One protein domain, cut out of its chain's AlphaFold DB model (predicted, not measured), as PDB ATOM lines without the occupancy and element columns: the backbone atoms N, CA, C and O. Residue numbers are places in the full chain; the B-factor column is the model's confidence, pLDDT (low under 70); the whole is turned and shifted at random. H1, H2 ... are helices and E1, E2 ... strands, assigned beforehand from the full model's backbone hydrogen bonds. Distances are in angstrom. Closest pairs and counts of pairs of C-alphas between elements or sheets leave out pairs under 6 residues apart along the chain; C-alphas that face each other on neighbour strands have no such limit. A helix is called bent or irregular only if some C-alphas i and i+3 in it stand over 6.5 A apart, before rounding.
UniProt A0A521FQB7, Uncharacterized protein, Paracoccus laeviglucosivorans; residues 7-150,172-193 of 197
ATOM      1  N   ASN A   7     -43.925   4.451  43.513       81.69
ATOM      2  CA  ASN A   7     -45.330   4.803  43.710       81.69
ATOM      3  C   ASN A   7     -45.869   4.396  45.098       81.69
ATOM      4  O   ASN A   7     -46.595   5.170  45.716       81.69
ATOM      5  N   ARG A   8     -45.503   3.213  45.608       85.31
ATOM      6  CA  ARG A   8     -45.876   2.730  46.945       85.31
ATOM      7  C   ARG A   8     -45.245   3.595  48.027       85.31
ATOM      8  O   ARG A   8     -45.938   4.006  48.942       85.31
ATOM      9  N   LEU A   9     -43.960   3.916  47.888       83.75
ATOM     10  CA  LEU A   9     -43.253   4.778  48.834       83.75
ATOM     11  C   LEU A   9     -43.834   6.193  48.870       83.75
ATOM     12  O   LEU A   9     -43.980   6.750  49.950       83.75
ATOM     13  N   ILE A  10     -44.212   6.756  47.716       83.94
ATOM     14  CA  ILE A  10     -44.869   8.067  47.666       83.94
ATOM     15  C   ILE A  10     -46.240   7.999  48.350       83.94
ATOM     16  O   ILE A  10     -46.550   8.876  49.146       83.94
ATOM     17  N   ARG A  11     -47.049   6.959  48.095       85.06
ATOM     18  CA  ARG A  11     -48.340   6.777  48.791       85.06
ATOM     19  C   ARG A  11     -48.163   6.684  50.297       85.06
ATOM     20  O   ARG A  11     -48.869   7.360  51.035       85.06
ATOM     21  N   ASP A  12     -47.214   5.868  50.736       85.31
ATOM     22  CA  ASP A  12     -46.916   5.696  52.149       85.31
ATOM     23  C   ASP A  12     -46.473   7.015  52.786       85.31
ATOM     24  O   ASP A  12     -46.953   7.338  53.867       85.31
ATOM     25  N   ALA A  13     -45.618   7.792  52.116       83.06
ATOM     26  CA  ALA A  13     -45.172   9.095  52.602       83.06
ATOM     27  C   ALA A  13     -46.334  10.095  52.709       83.06
ATOM     28  O   ALA A  13     -46.508  10.722  53.748       83.06
ATOM     29  N   VAL A  14     -47.181  10.177  51.676       82.44
ATOM     30  CA  VAL A  14     -48.348  11.076  51.655       82.44
ATOM     31  C   VAL A  14     -49.331  10.756  52.786       82.44
ATOM     32  O   VAL A  14     -49.913  11.670  53.363       82.44
ATOM     33  N   VAL A  15     -49.520   9.473  53.113       79.81
ATOM     34  CA  VAL A  15     -50.477   9.036  54.143       79.81
ATOM     35  C   VAL A  15     -49.894   9.097  55.556       79.81
ATOM     36  O   VAL A  15     -50.599   9.492  56.483       79.81
ATOM     37  N   LYS A  16     -48.645   8.660  55.750       76.94
ATOM     38  CA  LYS A  16     -48.057   8.461  57.088       76.94
ATOM     39  C   LYS A  16     -47.442   9.726  57.669       76.94
ATOM     40  O   LYS A  16     -47.419   9.860  58.887       76.94
ATOM     41  N   ASP A  17     -46.948  10.618  56.820       67.81
ATOM     42  CA  ASP A  17     -46.261  11.832  57.248       67.81
ATOM     43  C   ASP A  17     -46.698  13.026  56.386       67.81
ATOM     44  O   ASP A  17     -45.972  13.508  55.508       67.81
ATOM     45  N   PRO A  18     -47.935  13.510  56.595       65.25
ATOM     46  CA  PRO A  18     -48.464  14.608  55.809       65.25
ATOM     47  C   PRO A  18     -47.758  15.939  56.103       65.25
ATOM     48  O   PRO A  18     -48.055  16.898  55.404       65.25
ATOM     49  N   GLY A  19     -46.852  16.052  57.085       68.50
ATOM     50  CA  GLY A  19     -46.275  17.324  57.552       68.50
ATOM     51  C   GLY A  19     -44.835  17.592  57.109       68.50
ATOM     52  O   GLY A  19     -44.522  18.727  56.740       68.50
ATOM     53  N   ASP A  20     -43.999  16.560  57.017       73.62
ATOM     54  CA  ASP A  20     -42.546  16.793  57.041       73.62
ATOM     55  C   ASP A  20     -41.834  16.567  55.699       73.62
ATOM     56  O   ASP A  20     -40.639  16.839  55.570       73.62
ATOM     57  N   PHE A  21     -42.551  16.128  54.657       83.56
ATOM     58  CA  PHE A  21     -41.931  15.805  53.369       83.56
ATOM     59  C   PHE A  21     -42.155  16.868  52.281       83.56
ATOM     60  O   PHE A  21     -43.286  17.257  51.980       83.56
ATOM     61  N   ILE A  22     -41.064  17.285  51.627       86.69
ATOM     62  CA  ILE A  22     -41.089  18.083  50.394       86.69
ATOM     63  C   ILE A  22     -40.868  17.154  49.198       86.69
ATOM     64  O   ILE A  22     -39.869  16.440  49.118       86.69
ATOM     65  N   TYR A  23     -41.788  17.189  48.238       89.12
ATOM     66  CA  TYR A  23     -41.756  16.334  47.058       89.12
ATOM     67  C   TYR A  23     -41.118  17.078  45.890       89.12
ATOM     68  O   TYR A  23     -41.665  18.064  45.401       89.12
ATOM     69  N   LEU A  24     -39.985  16.577  45.400       91.69
ATOM     70  CA  LEU A  24     -39.364  17.047  44.165       91.69
ATOM     71  C   LEU A  24     -39.561  16.001  43.067       91.69
ATOM     72  O   LEU A  24     -38.901  14.962  43.050       91.69
ATOM     73  N   ILE A  25     -40.485  16.265  42.147       92.44
ATOM     74  CA  ILE A  25     -40.829  15.353  41.056       92.44
ATOM     75  C   ILE A  25     -40.110  15.812  39.795       92.44
ATOM     76  O   ILE A  25     -40.429  16.853  39.226       92.44
ATOM     77  N   SER A  26     -39.157  15.006  39.331       91.88
ATOM     78  CA  SER A  26     -38.538  15.222  38.023       91.88
ATOM     79  C   SER A  26     -39.379  14.593  36.916       91.88
ATOM     80  O   SER A  26     -39.830  13.453  37.030       91.88
ATOM     81  N   THR A  27     -39.585  15.331  35.830       93.56
ATOM     82  CA  THR A  27     -40.338  14.862  34.672       93.56
ATOM     83  C   THR A  27     -39.682  15.279  33.358       93.56
ATOM     84  O   THR A  27     -38.723  16.047  33.327       93.56
ATOM     85  N   ARG A  28     -40.173  14.729  32.249       93.62
ATOM     86  CA  ARG A  28     -39.720  15.018  30.887       93.62
ATOM     87  C   ARG A  28     -40.851  14.744  29.904       93.62
ATOM     88  O   ARG A  28     -41.701  13.907  30.214       93.62
ATOM     89  N   ASP A  29     -40.841  15.375  28.729       95.69
ATOM     90  CA  ASP A  29     -41.725  14.978  27.626       95.69
ATOM     91  C   ASP A  29     -41.662  13.447  27.415       95.69
ATOM     92  O   ASP A  29     -40.563  12.900  27.230       95.69
ATOM     93  N   PRO A  30     -42.802  12.729  27.453       97.25
ATOM     94  CA  PRO A  30     -42.814  11.269  27.402       97.25
ATOM     95  C   PRO A  30     -42.120  10.685  26.172       97.25
ATOM     96  O   PRO A  30     -41.397   9.695  26.294       97.25
ATOM     97  N   ILE A  31     -42.272  11.309  24.999       97.44
ATOM     98  CA  ILE A  31     -41.647  10.826  23.761       97.44
ATOM     99  C   ILE A  31     -40.134  11.044  23.825       97.44
ATOM    100  O   ILE A  31     -39.371  10.101  23.614       97.44
ATOM    101  N   ALA A  32     -39.675  12.249  24.173       95.94
ATOM    102  CA  ALA A  32     -38.252  12.554  24.309       95.94
ATOM    103  C   ALA A  32     -37.572  11.660  25.360       95.94
ATOM    104  O   ALA A  32     -36.447  11.187  25.166       95.94
ATOM    105  N   ARG A  33     -38.269  11.386  26.465       95.88
ATOM    106  CA  ARG A  33     -37.838  10.456  27.510       95.88
ATOM    107  C   ARG A  33     -37.736   9.026  26.992       95.88
ATOM    108  O   ARG A  33     -36.756   8.345  27.300       95.88
ATOM    109  N   PHE A  34     -38.716   8.572  26.216       97.38
ATOM    110  CA  PHE A  34     -38.725   7.236  25.626       97.38
ATOM    111  C   PHE A  34     -37.566   7.053  24.636       97.38
ATOM    112  O   PHE A  34     -36.799   6.103  24.775       97.38
ATOM    113  N   VAL A  35     -37.338   8.022  23.737       97.00
ATOM    114  CA  VAL A  35     -36.178   8.038  22.821       97.00
ATOM    115  C   VAL A  35     -34.858   7.974  23.589       97.00
ATOM    116  O   VAL A  35     -33.977   7.172  23.281       97.00
ATOM    117  N   SER A  36     -34.723   8.796  24.631       94.31
ATOM    118  CA  SER A  36     -33.535   8.792  25.486       94.31
ATOM    119  C   SER A  36     -33.321   7.447  26.181       94.31
ATOM    120  O   SER A  36     -32.178   7.036  26.358       94.31
ATOM    121  N   SER A  37     -34.405   6.778  26.579       94.62
ATOM    122  CA  SER A  37     -34.359   5.483  27.260       94.62
ATOM    123  C   SER A  37     -33.973   4.359  26.308       94.62
ATOM    124  O   SER A  37     -33.112   3.562  26.659       94.62
ATOM    125  N   PHE A  38     -34.520   4.346  25.088       96.50
ATOM    126  CA  PHE A  38     -34.120   3.406  24.040       96.50
ATOM    127  C   PHE A  38     -32.611   3.480  23.773       96.50
ATOM    128  O   PHE A  38     -31.926   2.463  23.814       96.50
ATOM    129  N   ASN A  39     -32.074   4.688  23.568       95.00
ATOM    130  CA  ASN A  39     -30.647   4.870  23.282       95.00
ATOM    131  C   ASN A  39     -29.759   4.491  24.478       95.00
ATOM    132  O   ASN A  39     -28.706   3.880  24.297       95.00
ATOM    133  N   TRP A  40     -30.202   4.796  25.700       92.50
ATOM    134  CA  TRP A  40     -29.512   4.389  26.923       92.50
ATOM    135  C   TRP A  40     -29.505   2.866  27.112       92.50
ATOM    136  O   TRP A  40     -28.470   2.296  27.454       92.50
ATOM    137  N   ASP A  41     -30.626   2.189  26.864       92.50
ATOM    138  CA  ASP A  41     -30.713   0.726  26.934       92.50
ATOM    139  C   ASP A  41     -29.886   0.065  25.818       92.50
ATOM    140  O   ASP A  41     -29.200  -0.927  26.078       92.50
ATOM    141  N   LYS A  42     -29.864   0.649  24.609       93.19
ATOM    142  CA  LYS A  42     -29.008   0.208  23.496       93.19
ATOM    143  C   LYS A  42     -27.535   0.283  23.875       93.19
ATOM    144  O   LYS A  42     -26.814  -0.703  23.738       93.19
ATOM    145  N   HIS A  43     -27.089   1.422  24.401       91.56
ATOM    146  CA  HIS A  43     -25.720   1.570  24.884       91.56
ATOM    147  C   HIS A  43     -25.401   0.524  25.955       91.56
ATOM    148  O   HIS A  43     -24.481  -0.268  25.780       91.56
ATOM    149  N   ASN A  44     -26.193   0.478  27.029       88.56
ATOM    150  CA  ASN A  44     -25.869  -0.314  28.216       88.56
ATOM    151  C   ASN A  44     -25.990  -1.817  28.049       88.56
ATOM    152  O   ASN A  44     -25.353  -2.551  28.802       88.56
ATOM    153  N   VAL A  45     -26.893  -2.278  27.187       87.44
ATOM    154  CA  VAL A  45     -27.242  -3.696  27.116       87.44
ATOM    155  C   VAL A  45     -26.843  -4.305  25.788       87.44
ATOM    156  O   VAL A  45     -26.565  -5.490  25.777       87.44
ATOM    157  N   TYR A  46     -26.764  -3.543  24.697       88.25
ATOM    158  CA  TYR A  46     -26.399  -4.087  23.389       88.25
ATOM    159  C   TYR A  46     -24.953  -3.765  22.999       88.25
ATOM    160  O   TYR A  46     -24.202  -4.674  22.661       88.25
ATOM    161  N   LEU A  47     -24.539  -2.498  23.097       88.69
ATOM    162  CA  LEU A  47     -23.228  -2.059  22.601       88.69
ATOM    163  C   LEU A  47     -22.092  -2.250  23.615       88.69
ATOM    164  O   LEU A  47     -21.008  -2.678  23.236       88.69
ATOM    165  N   SER A  48     -22.309  -1.941  24.898       83.88
ATOM    166  CA  SER A  48     -21.239  -1.964  25.911       83.88
ATOM    167  C   SER A  48     -21.053  -3.313  26.613       83.88
ATOM    168  O   SER A  48     -20.128  -3.469  27.411       83.88
ATOM    169  N   ARG A  49     -21.914  -4.306  26.341       79.81
ATOM    170  CA  ARG A  49     -21.895  -5.617  27.012       79.81
ATOM    171  C   ARG A  49     -21.726  -6.768  26.016       79.81
ATOM    172  O   ARG A  49     -22.717  -7.187  25.416       79.81
ATOM    173  N   PRO A  50     -20.530  -7.378  25.904       65.50
ATOM    174  CA  PRO A  50     -20.305  -8.489  24.973       65.50
ATOM    175  C   PRO A  50     -21.216  -9.700  25.258       65.50
ATOM    176  O   PRO A  50     -21.707 -10.344  24.326       65.50
ATOM    177  N   ASN A  51     -21.550  -9.933  26.534       70.38
ATOM    178  CA  ASN A  51     -22.364 -11.059  27.012       70.38
ATOM    179  C   ASN A  51     -23.844 -10.707  27.236       70.38
ATOM    180  O   ASN A  51     -24.498 -11.268  28.117       70.38
ATOM    181  N   ALA A  52     -24.387  -9.742  26.492       72.12
ATOM    182  CA  ALA A  52     -25.812  -9.446  26.563       72.12
ATOM    183  C   ALA A  52     -26.663 -10.691  26.269       72.12
ATOM    184  O   ALA A  52     -26.335 -11.480  25.381       72.12
ATOM    185  N   VAL A  53     -27.775 -10.840  26.994       80.44
ATOM    186  CA  VAL A  53     -28.732 -11.939  26.800       80.44
ATOM    187  C   VAL A  53     -29.161 -11.979  25.332       80.44
ATOM    188  O   VAL A  53     -29.619 -10.964  24.808       80.44
ATOM    189  N   ALA A  54     -29.048 -13.144  24.682       83.94
ATOM    190  CA  ALA A  54     -29.279 -13.308  23.241       83.94
ATOM    191  C   ALA A  54     -30.609 -12.693  22.764       83.94
ATOM    192  O   ALA A  54     -30.653 -12.011  21.746       83.94
ATOM    193  N   LYS A  55     -31.672 -12.840  23.563       85.38
ATOM    194  CA  LYS A  55     -32.993 -12.259  23.288       85.38
ATOM    195  C   LYS A  55     -32.981 -10.727  23.171       85.38
ATOM    196  O   LYS A  55     -33.702 -10.173  22.354       85.38
ATOM    197  N   VAL A  56     -32.170 -10.033  23.975       85.94
ATOM    198  CA  VAL A  56     -32.070  -8.564  23.926       85.94
ATOM    199  C   VAL A  56     -31.304  -8.116  22.683       85.94
ATOM    200  O   VAL A  56     -31.689  -7.124  22.071       85.94
ATOM    201  N   LYS A  57     -30.266  -8.866  22.278       88.88
ATOM    202  CA  LYS A  57     -29.561  -8.611  21.011       88.88
ATOM    203  C   LYS A  57     -30.526  -8.707  19.829       88.88
ATOM    204  O   LYS A  57     -30.643  -7.745  19.080       88.88
ATOM    205  N   GLN A  58     -31.317  -9.781  19.770       92.31
ATOM    206  CA  GLN A  58     -32.333  -9.977  18.728       92.31
ATOM    207  C   GLN A  58     -33.334  -8.816  18.639       92.31
ATOM    208  O   GLN A  58     -33.710  -8.419  17.542       92.31
ATOM    209  N   TRP A  59     -33.749  -8.226  19.766       94.12
ATOM    210  CA  TRP A  59     -34.639  -7.059  19.733       94.12
ATOM    211  C   TRP A  59     -33.990  -5.823  19.114       94.12
ATOM    212  O   TRP A  59     -34.635  -5.139  18.324       94.12
ATOM    213  N   PHE A  60     -32.733  -5.525  19.452       94.38
ATOM    214  CA  PHE A  60     -32.018  -4.389  18.861       94.38
ATOM    215  C   PHE A  60     -31.586  -4.649  17.413       94.38
ATOM    216  O   PHE A  60     -31.419  -3.695  16.664       94.38
ATOM    217  N   GLU A  61     -31.444  -5.904  16.994       94.25
ATOM    218  CA  GLU A  61     -31.245  -6.273  15.586       94.25
ATOM    219  C   GLU A  61     -32.545  -6.121  14.779       94.25
ATOM    220  O   GLU A  61     -32.533  -5.545  13.693       94.25
ATOM    221  N   GLU A  62     -33.686  -6.573  15.318       95.94
ATOM    222  CA  GLU A  62     -35.001  -6.448  14.669       95.94
ATOM    223  C   GLU A  62     -35.489  -4.987  14.622       95.94
ATOM    224  O   GLU A  62     -36.114  -4.559  13.645       95.94
ATOM    225  N   PHE A  63     -35.183  -4.206  15.662       96.94
ATOM    226  CA  PHE A  63     -35.566  -2.802  15.806       96.94
ATOM    227  C   PHE A  63     -34.327  -1.924  16.077       96.94
ATOM    228  O   PHE A  63     -34.124  -1.452  17.200       96.94
ATOM    229  N   PRO A  64     -33.492  -1.662  15.053       95.00
ATOM    230  CA  PRO A  64     -32.181  -1.020  15.220       95.00
ATOM    231  C   PRO A  64     -32.242   0.451  15.627       95.00
ATOM    232  O   PRO A  64     -31.273   0.998  16.172       95.00
ATOM    233  N   THR A  65     -33.379   1.098  15.375       96.94
ATOM    234  CA  THR A  65     -33.618   2.507  15.675       96.94
ATOM    235  C   THR A  65     -34.935   2.682  16.413       96.94
ATOM    236  O   THR A  65     -35.856   1.870  16.299       96.94
ATOM    237  N   ILE A  66     -35.046   3.798  17.132       97.56
ATOM    238  CA  ILE A  66     -36.278   4.152  17.832       97.56
ATOM    239  C   ILE A  66     -37.470   4.314  16.881       97.56
ATOM    240  O   ILE A  66     -38.584   3.928  17.222       97.56
ATOM    241  N   ASP A  67     -37.240   4.825  15.670       98.25
ATOM    242  CA  ASP A  67     -38.284   4.949  14.653       98.25
ATOM    243  C   ASP A  67     -38.709   3.586  14.091       98.25
ATOM    244  O   ASP A  67     -39.902   3.352  13.904       98.25
ATOM    245  N   ALA A  68     -37.765   2.659  13.887       97.88
ATOM    246  CA  ALA A  68     -38.082   1.294  13.469       97.88
ATOM    247  C   ALA A  68     -38.950   0.577  14.513       97.88
ATOM    248  O   ALA A  68     -39.953  -0.040  14.153       97.88
ATOM    249  N   LEU A  69     -38.612   0.715  15.802       98.19
ATOM    250  CA  LEU A  69     -39.437   0.211  16.901       98.19
ATOM    251  C   LEU A  69     -40.827   0.861  16.902       98.19
ATOM    252  O   LEU A  69     -41.840   0.169  16.971       98.19
ATOM    253  N   ALA A  70     -40.886   2.189  16.804       98.19
ATOM    254  CA  ALA A  70     -42.130   2.943  16.873       98.19
ATOM    255  C   ALA A  70     -43.099   2.613  15.725       98.19
ATOM    256  O   ALA A  70     -44.289   2.410  15.962       98.19
ATOM    257  N   ARG A  71     -42.609   2.520  14.484       98.25
ATOM    258  CA  ARG A  71     -43.429   2.109  13.330       98.25
ATOM    259  C   ARG A  71     -43.886   0.658  13.444       98.25
ATOM    260  O   ARG A  71     -45.019   0.343  13.098       98.25
ATOM    261  N   ALA A  72     -43.050  -0.217  14.005       97.88
ATOM    262  CA  ALA A  72     -43.406  -1.619  14.178       97.88
ATOM    263  C   ALA A  72     -44.613  -1.847  15.112       97.88
ATOM    264  O   ALA A  72     -45.270  -2.877  15.001       97.88
ATOM    265  N   LEU A  73     -44.954  -0.892  15.987       97.12
ATOM    266  CA  LEU A  73     -46.119  -0.989  16.879       97.12
ATOM    267  C   LEU A  73     -47.464  -1.058  16.139       97.12
ATOM    268  O   LEU A  73     -48.420  -1.595  16.688       97.12
ATOM    269  N   SER A  74     -47.548  -0.524  14.918       93.94
ATOM    270  CA  SER A  74     -48.744  -0.588  14.067       93.94
ATOM    271  C   SER A  74     -48.513  -1.408  12.800       93.94
ATOM    272  O   SER A  74     -49.182  -1.191  11.791       93.94
ATOM    273  N   TYR A  75     -47.521  -2.299  12.813       89.94
ATOM    274  CA  TYR A  75     -47.165  -3.079  11.635       89.94
ATOM    275  C   TYR A  75     -48.262  -4.083  11.275       89.94
ATOM    276  O   TYR A  75     -48.931  -4.620  12.156       89.94
ATOM    277  N   ALA A  76     -48.421  -4.362   9.979       90.19
ATOM    278  CA  ALA A  76     -49.467  -5.261   9.492       90.19
ATOM    279  C   ALA A  76     -49.277  -6.715   9.960       90.19
ATOM    280  O   ALA A  76     -50.262  -7.417  10.155       90.19
ATOM    281  N   ASP A  77     -48.026  -7.156  10.161       94.50
ATOM    282  CA  ASP A  77     -47.723  -8.448  10.790       94.50
ATOM    283  C   ASP A  77     -47.958  -8.368  12.315       94.50
ATOM    284  O   ASP A  77     -47.180  -7.705  13.022       94.50
ATOM    285  N   PRO A  78     -48.974  -9.078  12.852       94.06
ATOM    286  CA  PRO A  78     -49.308  -9.033  14.272       94.06
ATOM    287  C   PRO A  78     -48.192  -9.559  15.176       94.06
ATOM    288  O   PRO A  78     -48.034  -9.075  16.297       94.06
ATOM    289  N   GLN A  79     -47.394 -10.529  14.713       96.25
ATOM    290  CA  GLN A  79     -46.319 -11.093  15.527       96.25
ATOM    291  C   GLN A  79     -45.200 -10.071  15.726       96.25
ATOM    292  O   GLN A  79     -44.680  -9.916  16.835       96.25
ATOM    293  N   LYS A  80     -44.853  -9.331  14.667       96.06
ATOM    294  CA  LYS A  80     -43.877  -8.241  14.751       96.06
ATOM    295  C   LYS A  80     -44.374  -7.103  15.636       96.06
ATOM    296  O   LYS A  80     -43.617  -6.636  16.488       96.06
ATOM    297  N   ALA A  81     -45.642  -6.712  15.508       96.88
ATOM    298  CA  ALA A  81     -46.243  -5.701  16.377       96.88
ATOM    299  C   ALA A  81     -46.230  -6.124  17.855       96.88
ATOM    300  O   ALA A  81     -45.874  -5.334  18.733       96.88
ATOM    301  N   GLN A  82     -46.521  -7.396  18.143       96.75
ATOM    302  CA  GLN A  82     -46.457  -7.934  19.500       96.75
ATOM    303  C   GLN A  82     -45.028  -7.926  20.064       96.75
ATOM    304  O   GLN A  82     -44.828  -7.553  21.223       96.75
ATOM    305  N   ARG A  83     -44.017  -8.298  19.265       96.88
ATOM    306  CA  ARG A  83     -42.605  -8.223  19.685       96.88
ATOM    307  C   ARG A  83     -42.159  -6.781  19.921       96.88
ATOM    308  O   ARG A  83     -41.516  -6.525  20.936       96.88
ATOM    309  N   ALA A  84     -42.560  -5.847  19.059       97.56
ATOM    310  CA  ALA A  84     -42.316  -4.416  19.240       97.56
ATOM    311  C   ALA A  84     -42.943  -3.893  20.543       97.56
ATOM    312  O   ALA A  84     -42.280  -3.202  21.314       97.56
ATOM    313  N   LEU A  85     -44.188  -4.281  20.843       97.06
ATOM    314  CA  LEU A  85     -44.865  -3.928  22.095       97.06
ATOM    315  C   LEU A  85     -44.177  -4.534  23.326       97.06
ATOM    316  O   LEU A  85     -44.084  -3.901  24.375       97.06
ATOM    317  N   HIS A  86     -43.699  -5.773  23.228       95.88
ATOM    318  CA  HIS A  86     -42.958  -6.390  24.321       95.88
ATOM    319  C   HIS A  86     -41.623  -5.672  24.552       95.88
ATOM    320  O   HIS A  86     -41.273  -5.362  25.691       95.88
ATOM    321  N   PHE A  87     -40.904  -5.351  23.475       96.19
ATOM    322  CA  PHE A  87     -39.635  -4.643  23.554       96.19
ATOM    323  C   PHE A  87     -39.795  -3.201  24.049       96.19
ATOM    324  O   PHE A  87     -38.983  -2.742  24.844       96.19
ATOM    325  N   SER A  88     -40.874  -2.502  23.694       96.31
ATOM    326  CA  SER A  88     -41.124  -1.131  24.162       96.31
ATOM    327  C   SER A  88     -41.318  -1.016  25.683       96.31
ATOM    328  O   SER A  88     -41.186   0.068  26.247       96.31
ATOM    329  N   ARG A  89     -41.568  -2.138  26.370       93.81
ATOM    330  CA  ARG A  89     -41.665  -2.231  27.838       93.81
ATOM    331  C   ARG A  89     -40.348  -2.635  28.511       93.81
ATOM    332  O   ARG A  89     -40.282  -2.702  29.737       93.81
ATOM    333  N   PHE A  90     -39.303  -2.919  27.737       91.62
ATOM    334  CA  PHE A  90     -38.010  -3.358  28.250       91.62
ATOM    335  C   PHE A  90     -37.245  -2.227  28.954       91.62
ATOM    336  O   PHE A  90     -37.335  -1.058  28.583       91.62
ATOM    337  N   GLY A  91     -36.444  -2.599  29.957       90.69
ATOM    338  CA  GLY A  91     -35.417  -1.732  30.524       90.69
ATOM    339  C   GLY A  91     -35.958  -0.420  31.088       90.69
ATOM    340  O   GLY A  91     -36.833  -0.398  31.959       90.69
ATOM    341  N   HIS A  92     -35.375   0.683  30.634       92.12
ATOM    342  CA  HIS A  92     -35.814   2.019  30.987       92.12
ATOM    343  C   HIS A  92     -37.044   2.420  30.186       92.12
ATOM    344  O   HIS A  92     -37.874   3.132  30.739       92.12
ATOM    345  N   MET A  93     -37.220   1.971  28.941       93.69
ATOM    346  CA  MET A  93     -38.359   2.372  28.101       93.69
ATOM    347  C   MET A  93     -39.713   2.194  28.802       93.69
ATOM    348  O   MET A  93     -40.494   3.139  28.821       93.69
ATOM    349  N   GLY A  94     -39.914   1.084  29.523       90.88
ATOM    350  CA  GLY A  94     -41.143   0.804  30.281       90.88
ATOM    351  C   GLY A  94     -41.351   1.584  31.593       90.88
ATOM    352  O   GLY A  94     -42.250   1.243  32.351       90.88
ATOM    353  N   LYS A  95     -40.517   2.583  31.911       91.12
ATOM    354  CA  LYS A  95     -40.557   3.335  33.186       91.12
ATOM    355  C   LYS A  95     -40.802   4.830  32.981       91.12
ATOM    356  O   LYS A  95     -39.952   5.649  33.343       91.12
ATOM    357  N   GLY A  96     -41.889   5.190  32.306       91.88
ATOM    358  CA  GLY A  96     -42.274   6.586  32.087       91.88
ATOM    359  C   GLY A  96     -42.888   7.262  33.326       91.88
ATOM    360  O   GLY A  96     -42.907   6.666  34.405       91.88
ATOM    361  N   PRO A  97     -43.352   8.520  33.205       92.56
ATOM    362  CA  PRO A  97     -44.011   9.257  34.285       92.56
ATOM    363  C   PRO A  97     -45.105   8.476  35.025       92.56
ATOM    364  O   PRO A  97     -45.116   8.479  36.254       92.56
ATOM    365  N   ALA A  98     -45.977   7.754  34.315       93.62
ATOM    366  CA  ALA A  98     -47.080   7.014  34.933       93.62
ATOM    367  C   ALA A  98     -46.595   5.837  35.795       93.62
ATOM    368  O   ALA A  98     -47.290   5.417  36.718       93.62
ATOM    369  N   TRP A  99     -45.382   5.335  35.544       91.44
ATOM    370  CA  TRP A  99     -44.764   4.294  36.364       91.44
ATOM    371  C   TRP A  99     -44.364   4.809  37.758       91.44
ATOM    372  O   TRP A  99     -44.512   4.091  38.745       91.44
ATOM    373  N   TYR A 100     -43.876   6.054  37.855       89.81
ATOM    374  CA  TYR A 100     -43.475   6.671  39.130       89.81
ATOM    375  C   TYR A 100     -44.647   7.340  39.845       89.81
ATOM    376  O   TYR A 100     -44.820   7.177  41.050       89.81
ATOM    377  N   THR A 101     -45.444   8.094  39.094       91.94
ATOM    378  CA  THR A 101     -46.536   8.934  39.588       91.94
ATOM    379  C   THR A 101     -47.786   8.662  38.748       91.94
ATOM    380  O   THR A 101     -48.079   9.427  37.825       91.94
ATOM    381  N   PRO A 102     -48.494   7.545  39.003       93.12
ATOM    382  CA  PRO A 102     -49.705   7.202  38.264       93.12
ATOM    383  C   PRO A 102     -50.815   8.235  38.490       93.12
ATOM    384  O   PRO A 102     -50.813   8.970  39.479       93.12
ATOM    385  N   LEU A 103     -51.780   8.286  37.567       94.69
ATOM    386  CA  LEU A 103     -52.833   9.309  37.534       94.69
ATOM    387  C   LEU A 103     -53.654   9.421  38.821       94.69
ATOM    388  O   LEU A 103     -54.101  10.512  39.154       94.69
ATOM    389  N   ASP A 104     -53.845   8.320  39.535       93.69
ATOM    390  CA  ASP A 104     -54.596   8.284  40.788       93.69
ATOM    391  C   ASP A 104     -53.772   8.773  41.993       93.69
ATOM    392  O   ASP A 104     -54.339   9.181  43.001       93.69
ATOM    393  N   LEU A 105     -52.438   8.770  41.889       92.19
ATOM    394  CA  LEU A 105     -51.538   9.291  42.917       92.19
ATOM    395  C   LEU A 105     -51.373  10.808  42.823       92.19
ATOM    396  O   LEU A 105     -51.244  11.474  43.847       92.19
ATOM    397  N   ILE A 106     -51.375  11.364  41.609       94.81
ATOM    398  CA  ILE A 106     -51.099  12.791  41.388       94.81
ATOM    399  C   ILE A 106     -52.017  13.719  42.218       94.81
ATOM    400  O   ILE A 106     -51.497  14.659  42.821       94.81
ATOM    401  N   PRO A 107     -53.340  13.475  42.323       92.88
ATOM    402  CA  PRO A 107     -54.234  14.297  43.141       92.88
ATOM    403  C   PRO A 107     -53.961  14.239  44.646       92.88
ATOM    404  O   PRO A 107     -54.398  15.133  45.363       92.88
ATOM    405  N   LEU A 108     -53.264  13.206  45.128       91.25
ATOM    406  CA  LEU A 108     -52.957  13.029  46.551       91.25
ATOM    407  C   LEU A 108     -51.728  13.839  46.989       91.25
ATOM    408  O   LEU A 108     -51.486  13.995  48.181       91.25
ATOM    409  N   LEU A 109     -50.935  14.342  46.040       91.75
ATOM    410  CA  LEU A 109     -49.720  15.094  46.336       91.75
ATOM    411  C   LEU A 109     -50.046  16.504  46.879       91.75
ATOM    412  O   LEU A 109     -50.858  17.218  46.278       91.75
ATOM    413  N   PRO A 110     -49.387  16.952  47.967       90.44
ATOM    414  CA  PRO A 110     -49.647  18.258  48.573       90.44
ATOM    415  C   PRO A 110     -49.194  19.398  47.650       90.44
ATOM    416  O   PRO A 110     -48.037  19.450  47.231       90.44
ATOM    417  N   LYS A 111     -50.105  20.321  47.315       89.81
ATOM    418  CA  LYS A 111     -49.878  21.407  46.335       89.81
ATOM    419  C   LYS A 111     -48.792  22.394  46.752       89.81
ATOM    420  O   LYS A 111     -47.999  22.835  45.927       89.81
ATOM    421  N   ASP A 112     -48.759  22.721  48.033       87.88
ATOM    422  CA  ASP A 112     -47.832  23.654  48.666       87.88
ATOM    423  C   ASP A 112     -46.392  23.117  48.710       87.88
ATOM    424  O   ASP A 112     -45.442  23.881  48.524       87.88
ATOM    425  N   ARG A 113     -46.234  21.799  48.878       87.75
ATOM    426  CA  ARG A 113     -44.937  21.132  49.099       87.75
ATOM    427  C   ARG A 113     -44.502  20.180  47.987       87.75
ATOM    428  O   ARG A 113     -43.512  19.469  48.142       87.75
ATOM    429  N   THR A 114     -45.202  20.183  46.857       92.06
ATOM    430  CA  THR A 114     -44.787  19.455  45.654       92.06
ATOM    431  C   THR A 114     -44.249  20.419  44.608       92.06
ATOM    432  O   THR A 114     -44.883  21.413  44.249       92.06
ATOM    433  N   PHE A 115     -43.067  20.095  44.102       93.00
ATOM    434  CA  PHE A 115     -42.322  20.858  43.118       93.00
ATOM    435  C   PHE A 115     -42.068  19.991  41.895       93.00
ATOM    436  O   PHE A 115     -41.582  18.864  42.006       93.00
ATOM    437  N   LEU A 116     -42.397  20.529  40.724       94.75
ATOM    438  CA  LEU A 116     -42.151  19.876  39.449       94.75
ATOM    439  C   LEU A 116     -40.866  20.429  38.831       94.75
ATOM    440  O   LEU A 116     -40.720  21.640  38.707       94.75
ATOM    441  N   VAL A 117     -39.971  19.534  38.421       93.69
ATOM    442  CA  VAL A 117     -38.754  19.864  37.674       93.69
ATOM    443  C   VAL A 117     -38.821  19.192  36.314       93.69
ATOM    444  O   VAL A 117     -38.682  17.973  36.195       93.69
ATOM    445  N   GLU A 118     -39.045  19.976  35.269       93.19
ATOM    446  CA  GLU A 118     -39.028  19.506  33.893       93.19
ATOM    447  C   GLU A 118     -37.581  19.437  33.398       93.19
ATOM    448  O   GLU A 118     -36.808  20.381  33.528       93.19
ATOM    449  N   THR A 119     -37.194  18.319  32.787       91.06
ATOM    450  CA  THR A 119     -35.844  18.150  32.224       91.06
ATOM    451  C   THR A 119     -35.543  19.232  31.184       91.06
ATOM    452  O   THR A 119     -34.406  19.677  31.060       91.06
ATOM    453  N   GLU A 120     -36.566  19.661  30.449       89.44
ATOM    454  CA  GLU A 120     -36.512  20.721  29.447       89.44
ATOM    455  C   GLU A 120     -36.195  22.102  30.045       89.44
ATOM    456  O   GLU A 120     -35.610  22.926  29.350       89.44
ATOM    457  N   ASN A 121     -36.526  22.338  31.322       89.62
ATOM    458  CA  ASN A 121     -36.325  23.610  32.030       89.62
ATOM    459  C   ASN A 121     -35.524  23.426  33.331       89.62
ATOM    460  O   ASN A 121     -35.650  24.214  34.266       89.62
ATOM    461  N   PHE A 122     -34.695  22.380  33.402       89.31
ATOM    462  CA  PHE A 122     -34.160  21.860  34.662       89.31
ATOM    463  C   PHE A 122     -33.455  22.918  35.519       89.31
ATOM    464  O   PHE A 122     -33.679  22.974  36.725       89.31
ATOM    465  N   ALA A 123     -32.622  23.767  34.909       88.88
ATOM    466  CA  ALA A 123     -31.899  24.814  35.630       88.88
ATOM    467  C   ALA A 123     -32.852  25.809  36.305       88.88
ATOM    468  O   ALA A 123     -32.720  26.078  37.498       88.88
ATOM    469  N   THR A 124     -33.843  26.295  35.559       90.00
ATOM    470  CA  THR A 124     -34.864  27.225  36.054       90.00
ATOM    471  C   THR A 124     -35.740  26.579  37.123       90.00
ATOM    472  O   THR A 124     -35.988  27.174  38.168       90.00
ATOM    473  N   ASP A 125     -36.183  25.342  36.909       91.75
ATOM    474  CA  ASP A 125     -37.083  24.679  37.852       91.75
ATOM    475  C   ASP A 125     -36.378  24.330  39.173       91.75
ATOM    476  O   ASP A 125     -36.955  24.490  40.250       91.75
ATOM    477  N   ILE A 126     -35.104  23.921  39.118       91.06
ATOM    478  CA  ILE A 126     -34.281  23.710  40.318       91.06
ATOM    479  C   ILE A 126     -34.021  25.026  41.048       91.06
ATOM    480  O   ILE A 126     -34.105  25.062  42.275       91.06
ATOM    481  N   GLN A 127     -33.742  26.108  40.320       90.06
ATOM    482  CA  GLN A 127     -33.588  27.436  40.907       90.06
ATOM    483  C   GLN A 127     -34.839  27.836  41.707       90.06
ATOM    484  O   GLN A 127     -34.735  28.201  42.880       90.06
ATOM    485  N   ASN A 128     -36.019  27.691  41.099       88.38
ATOM    486  CA  ASN A 128     -37.304  28.003  41.724       88.38
ATOM    487  C   ASN A 128     -37.584  27.129  42.952       88.38
ATOM    488  O   ASN A 128     -38.101  27.615  43.961       88.38
ATOM    489  N   PHE A 129     -37.231  25.843  42.879       90.69
ATOM    490  CA  PHE A 129     -37.325  24.932  44.013       90.69
ATOM    491  C   PHE A 129     -36.455  25.401  45.184       90.69
ATOM    492  O   PHE A 129     -36.968  25.547  46.291       90.69
ATOM    493  N   VAL A 130     -35.170  25.686  44.947       90.25
ATOM    494  CA  VAL A 130     -34.232  26.117  45.999       90.25
ATOM    495  C   VAL A 130     -34.703  27.409  46.661       90.25
ATOM    496  O   VAL A 130     -34.715  27.493  47.886       90.25
ATOM    497  N   TRP A 131     -35.147  28.386  45.870       89.31
ATOM    498  CA  TRP A 131     -35.690  29.642  46.388       89.31
ATOM    499  C   TRP A 131     -36.952  29.451  47.226       89.31
ATOM    500  O   TRP A 131     -37.110  30.103  48.255       89.31
ATOM    501  N   SER A 132     -37.835  28.540  46.816       86.44
ATOM    502  CA  SER A 132     -39.064  28.250  47.558       86.44
ATOM    503  C   SER A 132     -38.799  27.466  48.845       86.44
ATOM    504  O   SER A 132     -39.469  27.692  49.848       86.44
ATOM    505  N   ALA A 133     -37.845  26.534  48.817       85.50
ATOM    506  CA  ALA A 133     -37.494  25.700  49.963       85.50
ATOM    507  C   ALA A 133     -36.622  26.444  50.985       85.50
ATOM    508  O   ALA A 133     -36.638  26.110  52.168       85.50
ATOM    509  N   ASN A 134     -35.858  27.449  50.544       87.75
ATOM    510  CA  ASN A 134     -35.024  28.273  51.405       87.75
ATOM    511  C   ASN A 134     -35.043  29.746  50.947       87.75
ATOM    512  O   ASN A 134     -34.217  30.145  50.117       87.75
ATOM    513  N   PRO A 135     -35.933  30.577  51.524       85.88
ATOM    514  CA  PRO A 135     -36.047  31.994  51.177       85.88
ATOM    515  C   PRO A 135     -34.755  32.801  51.358       85.88
ATOM    516  O   PRO A 135     -34.567  33.802  50.673       85.88
ATOM    517  N   ALA A 136     -33.834  32.365  52.228       91.12
ATOM    518  CA  ALA A 136     -32.545  33.039  52.407       91.12
ATOM    519  C   ALA A 136     -31.643  32.948  51.164       91.12
ATOM    520  O   ALA A 136     -30.712  33.735  51.023       91.12
ATOM    521  N   LEU A 137     -31.917  32.004  50.257       88.50
ATOM    522  CA  LEU A 137     -31.198  31.836  48.994       88.50
ATOM    523  C   LEU A 137     -31.870  32.573  47.827       88.50
ATOM    524  O   LEU A 137     -31.406  32.455  46.691       88.50
ATOM    525  N   HIS A 138     -32.960  33.310  48.067       89.12
ATOM    526  CA  HIS A 138     -33.696  34.014  47.020       89.12
ATOM    527  C   HIS A 138     -32.800  35.015  46.271       89.12
ATOM    528  O   HIS A 138     -32.073  35.800  46.877       89.12
ATOM    529  N   GLY A 139     -32.826  34.968  44.936       85.62
ATOM    530  CA  GLY A 139     -31.956  35.769  44.068       85.62
ATOM    531  C   GLY A 139     -30.521  35.242  43.917       85.62
ATOM    532  O   GLY A 139     -29.792  35.723  43.050       85.62
ATOM    533  N   MET A 140     -30.103  34.233  44.692       88.00
ATOM    534  CA  MET A 140     -28.793  33.602  44.507       88.00
ATOM    535  C   MET A 140     -28.838  32.586  43.354       88.00
ATOM    536  O   MET A 140     -29.709  31.708  43.360       88.00
ATOM    537  N   PRO A 141     -27.901  32.647  42.388       87.50
ATOM    538  CA  PRO A 141     -27.859  31.700  41.282       87.50
ATOM    539  C   PRO A 141     -27.427  30.309  41.763       87.50
ATOM    540  O   PRO A 141     -26.362  30.134  42.359       87.50
ATOM    541  N   VAL A 142     -28.234  29.298  41.453       85.69
ATOM    542  CA  VAL A 142     -27.933  27.887  41.678       85.69
ATOM    543  C   VAL A 142     -27.146  27.374  40.481       85.69
ATOM    544  O   VAL A 142     -27.636  27.318  39.353       85.69
ATOM    545  N   LYS A 143     -25.898  26.968  40.726       84.06
ATOM    546  CA  LYS A 143     -25.093  26.290  39.708       84.06
ATOM    547  C   LYS A 143     -25.608  24.868  39.529       84.06
ATOM    548  O   LYS A 143     -25.417  24.018  40.396       84.06
ATOM    549  N   VAL A 144     -26.219  24.607  38.381       77.75
ATOM    550  CA  VAL A 144     -26.518  23.248  37.942       77.75
ATOM    551  C   VAL A 144     -25.343  22.725  37.128       77.75
ATOM    552  O   VAL A 144     -25.041  23.234  36.051       77.75
ATOM    553  N   PHE A 145     -24.680  21.695  37.645       74.88
ATOM    554  CA  PHE A 145     -23.633  20.991  36.917       74.88
ATOM    555  C   PHE A 145     -24.257  19.908  36.036       74.88
ATOM    556  O   PHE A 145     -25.044  19.082  36.499       74.88
ATOM    557  N   HIS A 146     -23.878  19.886  34.762       63.25
ATOM    558  CA  HIS A 146     -24.219  18.797  33.856       63.25
ATOM    559  C   HIS A 146     -23.087  17.769  33.851       63.25
ATOM    560  O   HIS A 146     -22.289  17.738  32.926       63.25
ATOM    561  N   ASP A 147     -23.027  16.919  34.879       55.84
ATOM    562  CA  ASP A 147     -22.047  15.823  34.949       55.84
ATOM    563  C   ASP A 147     -22.631  14.486  34.466       55.84
ATOM    564  O   ASP A 147     -22.470  13.425  35.066       55.84
ATOM    565  N   LYS A 148     -23.388  14.524  33.365       54.97
ATOM    566  CA  LYS A 148     -23.587  13.297  32.598       54.97
ATOM    567  C   LYS A 148     -22.421  13.213  31.640       54.97
ATOM    568  O   LYS A 148     -22.431  13.910  30.630       54.97
ATOM    569  N   SER A 149     -21.476  12.321  31.926       57.78
ATOM    570  CA  SER A 149     -20.650  11.734  30.875       57.78
ATOM    571  C   SER A 149     -21.598  11.352  29.738       57.78
ATOM    572  O   SER A 149     -22.462  10.483  29.921       57.78
ATOM    573  N   ASP A 150     -21.538  12.072  28.618       72.19
ATOM    574  CA  ASP A 150     -22.373  11.755  27.472       72.19
ATOM    575  C   ASP A 150     -21.982  10.340  27.058       72.19
ATOM    576  O   ASP A 150     -20.861  10.100  26.618       72.19
ATOM    577  N   ARG A 172     -46.752   9.261  16.064       98.06
ATOM    578  CA  ARG A 172     -48.158   8.913  16.336       98.06
ATOM    579  C   ARG A 172     -48.255   7.619  17.145       98.06
ATOM    580  O   ARG A 172     -48.966   7.585  18.145       98.06
ATOM    581  N   ASN A 173     -47.530   6.580  16.749       98.25
ATOM    582  CA  ASN A 173     -47.576   5.286  17.427       98.25
ATOM    583  C   ASN A 173     -47.039   5.362  18.857       98.25
ATOM    584  O   ASN A 173     -47.660   4.820  19.770       98.25
ATOM    585  N   LEU A 174     -45.939   6.090  19.081       97.88
ATOM    586  CA  LEU A 174     -45.448   6.333  20.438       97.88
ATOM    587  C   LEU A 174     -46.443   7.139  21.271       97.88
ATOM    588  O   LEU A 174     -46.599   6.853  22.450       97.88
ATOM    589  N   ARG A 175     -47.150   8.113  20.684       97.38
ATOM    590  CA  ARG A 175     -48.188   8.867  21.403       97.38
ATOM    591  C   ARG A 175     -49.306   7.954  21.915       97.38
ATOM    592  O   ARG A 175     -49.771   8.163  23.028       97.38
ATOM    593  N   ILE A 176     -49.703   6.957  21.123       97.75
ATOM    594  CA  ILE A 176     -50.706   5.954  21.511       97.75
ATOM    595  C   ILE A 176     -50.145   5.030  22.597       97.75
ATOM    596  O   ILE A 176     -50.777   4.855  23.635       97.75
ATOM    597  N   LEU A 177     -48.946   4.473  22.387       97.75
ATOM    598  CA  LEU A 177     -48.288   3.584  23.351       97.75
ATOM    599  C   LEU A 177     -48.109   4.253  24.723       97.75
ATOM    600  O   LEU A 177     -48.324   3.621  25.751       97.75
ATOM    601  N   LEU A 178     -47.702   5.522  24.724       97.75
ATOM    602  CA  LEU A 178     -47.358   6.299  25.912       97.75
ATOM    603  C   LEU A 178     -48.540   7.131  26.424       97.75
ATOM    604  O   LEU A 178     -48.325   8.137  27.097       97.75
ATOM    605  N   ASN A 179     -49.783   6.765  26.096       97.75
ATOM    606  CA  ASN A 179     -50.952   7.570  26.453       97.75
ATOM    607  C   ASN A 179     -51.047   7.824  27.967       97.75
ATOM    608  O   ASN A 179     -51.244   8.960  28.387       97.75
ATOM    609  N   GLU A 180     -50.834   6.801  28.795       96.69
ATOM    610  CA  GLU A 180     -50.848   6.956  30.256       96.69
ATOM    611  C   GLU A 180     -49.740   7.893  30.749       96.69
ATOM    612  O   GLU A 180     -49.997   8.782  31.558       96.69
ATOM    613  N   ASP A 181     -48.524   7.752  30.215       97.38
ATOM    614  CA  ASP A 181     -47.395   8.629  30.533       97.38
ATOM    615  C   ASP A 181     -47.669  10.081  30.138       97.38
ATOM    616  O   ASP A 181     -47.322  11.008  30.869       97.38
ATOM    617  N   VAL A 182     -48.313  10.288  28.991       97.88
ATOM    618  CA  VAL A 182     -48.745  11.599  28.503       97.88
ATOM    619  C   VAL A 182     -49.794  12.211  29.411       97.88
ATOM    620  O   VAL A 182     -49.699  13.400  29.720       97.88
ATOM    621  N   LEU A 183     -50.784  11.433  29.837       97.94
ATOM    622  CA  LEU A 183     -51.818  11.908  30.747       97.94
ATOM    623  C   LEU A 183     -51.219  12.257  32.113       97.94
ATOM    624  O   LEU A 183     -51.466  13.353  32.612       97.94
ATOM    625  N   ALA A 184     -50.380  11.386  32.682       97.12
ATOM    626  CA  ALA A 184     -49.690  11.636  33.946       97.12
ATOM    627  C   ALA A 184     -48.798  12.885  33.867       97.12
ATOM    628  O   ALA A 184     -48.884  13.769  34.717       97.12
ATOM    629  N   TRP A 185     -48.003  13.012  32.803       97.19
ATOM    630  CA  TRP A 185     -47.165  14.184  32.550       97.19
ATOM    631  C   TRP A 185     -47.977  15.477  32.441       97.19
ATOM    632  O   TRP A 185     -47.638  16.487  33.058       97.19
ATOM    633  N   SER A 186     -49.071  15.443  31.677       97.19
ATOM    634  CA  SER A 186     -49.940  16.606  31.479       97.19
ATOM    635  C   SER A 186     -50.609  17.009  32.789       97.19
ATOM    636  O   SER A 186     -50.660  18.195  33.110       97.19
ATOM    637  N   LYS A 187     -51.060  16.025  33.575       97.44
ATOM    638  CA  LYS A 187     -51.681  16.257  34.876       97.44
ATOM    639  C   LYS A 187     -50.686  16.834  35.879       97.44
ATOM    640  O   LYS A 187     -51.014  17.826  36.512       97.44
ATOM    641  N   LEU A 188     -49.460  16.306  35.964       96.38
ATOM    642  CA  LEU A 188     -48.392  16.889  36.790       96.38
ATOM    643  C   LEU A 188     -48.136  18.358  36.435       96.38
ATOM    644  O   LEU A 188     -48.055  19.205  37.320       96.38
ATOM    645  N   ARG A 189     -48.042  18.674  35.139       95.50
ATOM    646  CA  ARG A 189     -47.836  20.051  34.673       95.50
ATOM    647  C   ARG A 189     -49.009  20.957  35.013       95.50
ATOM    648  O   ARG A 189     -48.788  22.066  35.480       95.50
ATOM    649  N   GLN A 190     -50.235  20.502  34.783       95.69
ATOM    650  CA  GLN A 190     -51.436  21.257  35.137       95.69
ATOM    651  C   GLN A 190     -51.464  21.586  36.635       95.69
ATOM    652  O   GLN A 190     -51.870  22.675  37.026       95.69
ATOM    653  N   ASP A 191     -51.029  20.637  37.454       95.19
ATOM    654  CA  ASP A 191     -51.240  20.663  38.891       95.19
ATOM    655  C   ASP A 191     -50.111  21.314  39.692       95.19
ATOM    656  O   ASP A 191     -50.369  21.754  40.813       95.19
ATOM    657  N   PHE A 192     -48.883  21.319  39.163       94.12
ATOM    658  CA  PHE A 192     -47.677  21.689  39.915       94.12
ATOM    659  C   PHE A 192     -46.699  22.583  39.149       94.12
ATOM    660  O   PHE A 192     -45.684  22.990  39.718       94.12
ATOM    661  N   ARG A 193     -46.958  22.908  37.874       89.19
ATOM    662  CA  ARG A 193     -46.097  23.846  37.148       89.19
ATOM    663  C   ARG A 193     -46.273  25.242  37.733       89.19
ATOM    664  O   ARG A 193     -47.365  25.805  37.693       89.19
TER     665      ARG A 193
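AT A GLANCE: This is residues 7 to 150 and 172 to 193 of the 197 residues of an uncharacterized protein of Paracoccus laeviglucosivorans (UniProt A0A521FQB7). A small ribbon of two parallel strands, E1 and E2, sits between H7 on one side and residues 184 to 192 of H9 on the other, and makes one end of a long body. The other end is a cluster of crossed helices, H2, H3, H4, H5 and H8, with H4 and H5 as a hairpin; H9 links the ends, H1 touches no helix, and residues 134 to 150 form a long unnamed stretch after H7. The printed part has 166 residues, with nine helices and two strands in the order H1 E1 H2 H3 H4 H5 H6 E2 H7 H8 H9, and is mostly helix. It is only just loose, close to compact, with a radius of gyration of the C-alphas of 18.8 A, and elongated, spanning 57 by 35 by 28 A.

HOW THE PARTS SIT: E1, residues 23 to 27, and E2, residues 114 to 118, are parallel neighbours at 22 degrees, with N 25 and O 115 within hydrogen-bond range at 2.8 A and N 117 and O 25 at 2.8 A. Between them in the chain come H2, residues 30 to 47, H3, residues 54 to 62, H4, residues 66 to 72, H5, residues 78 to 88, and H6, residues 97 to 100, which makes a strand-helix-strand unit, two parallel neighbour strands with helices between. The closest C-alphas of E2 and H7, residues 119 to 133, are those of Val 117 and Asp 125, 5.1 A apart. Those of E2 and H9, residues 179 to 192, are Leu 116 and Phe 192, 5.8 A. H9 touches H6, closest at C-alphas Asp 181 and Ala 98, 4.7 A. H9 and H2 only just touch, with 3 pairs of C-alphas within 8 A, closest at Val 182 and Pro 30, 6.0 A. H2 touches H3 with residues 42 to 46 alone at a steep tilt of 55 degrees, opposite ways, closest at C-alphas Tyr 46 and Lys 57, 6.0 A. The hairpin H4 and H5 touch at a shallow tilt of 31 degrees, opposite ways, closest at C-alphas Ala 72 and Ala 81, 5.4 A. H8, residues 172 to 177, only just touches H4, with 3 pairs of C-alphas within 8 A, closest at Leu 174 and Ala 70, 5.9 A. H1, residues 7 to 16, is close to but not clearly touching H6, C-alphas Asn 7 and Tyr 100 being 5.3 A apart. Every O i to N i+4 pair is within hydrogen-bond range in H1, H2, H3, H4, H5, H8 and H9, and 9 of 11 are in H7, while H6 is too short for such a pair.

IN THESE COORDINATES: E1 is 12.6 A long and E2 13.1 A. H2 is the longest helix, 24.2 A, followed by H9 at 19.8 A, H7 at 19.3 A, H5 at 15.1 A and H1 at 14.1 A. H7 is irregular, with C-alphas 120 and 123 8.7 A apart. C-alpha 7, where H1 begins, is at (-45.330, 4.803, 43.710); C-alpha 192, where H9 ends, is at (-47.677, 21.689, 39.915).

THE WHOLE: The two C-alphas farthest apart, those of Asp 77 and Ala 136, are 60.7 A apart. Residues 151 to 171 are not printed, and C-alphas 150 and 172 are 28.2 A apart across the cut. Of the links printed whole, H6 to E2 is long. The mean pLDDT of the printed part is 90.0, with residues 17 to 19, 50 and 146 to 149 under 70.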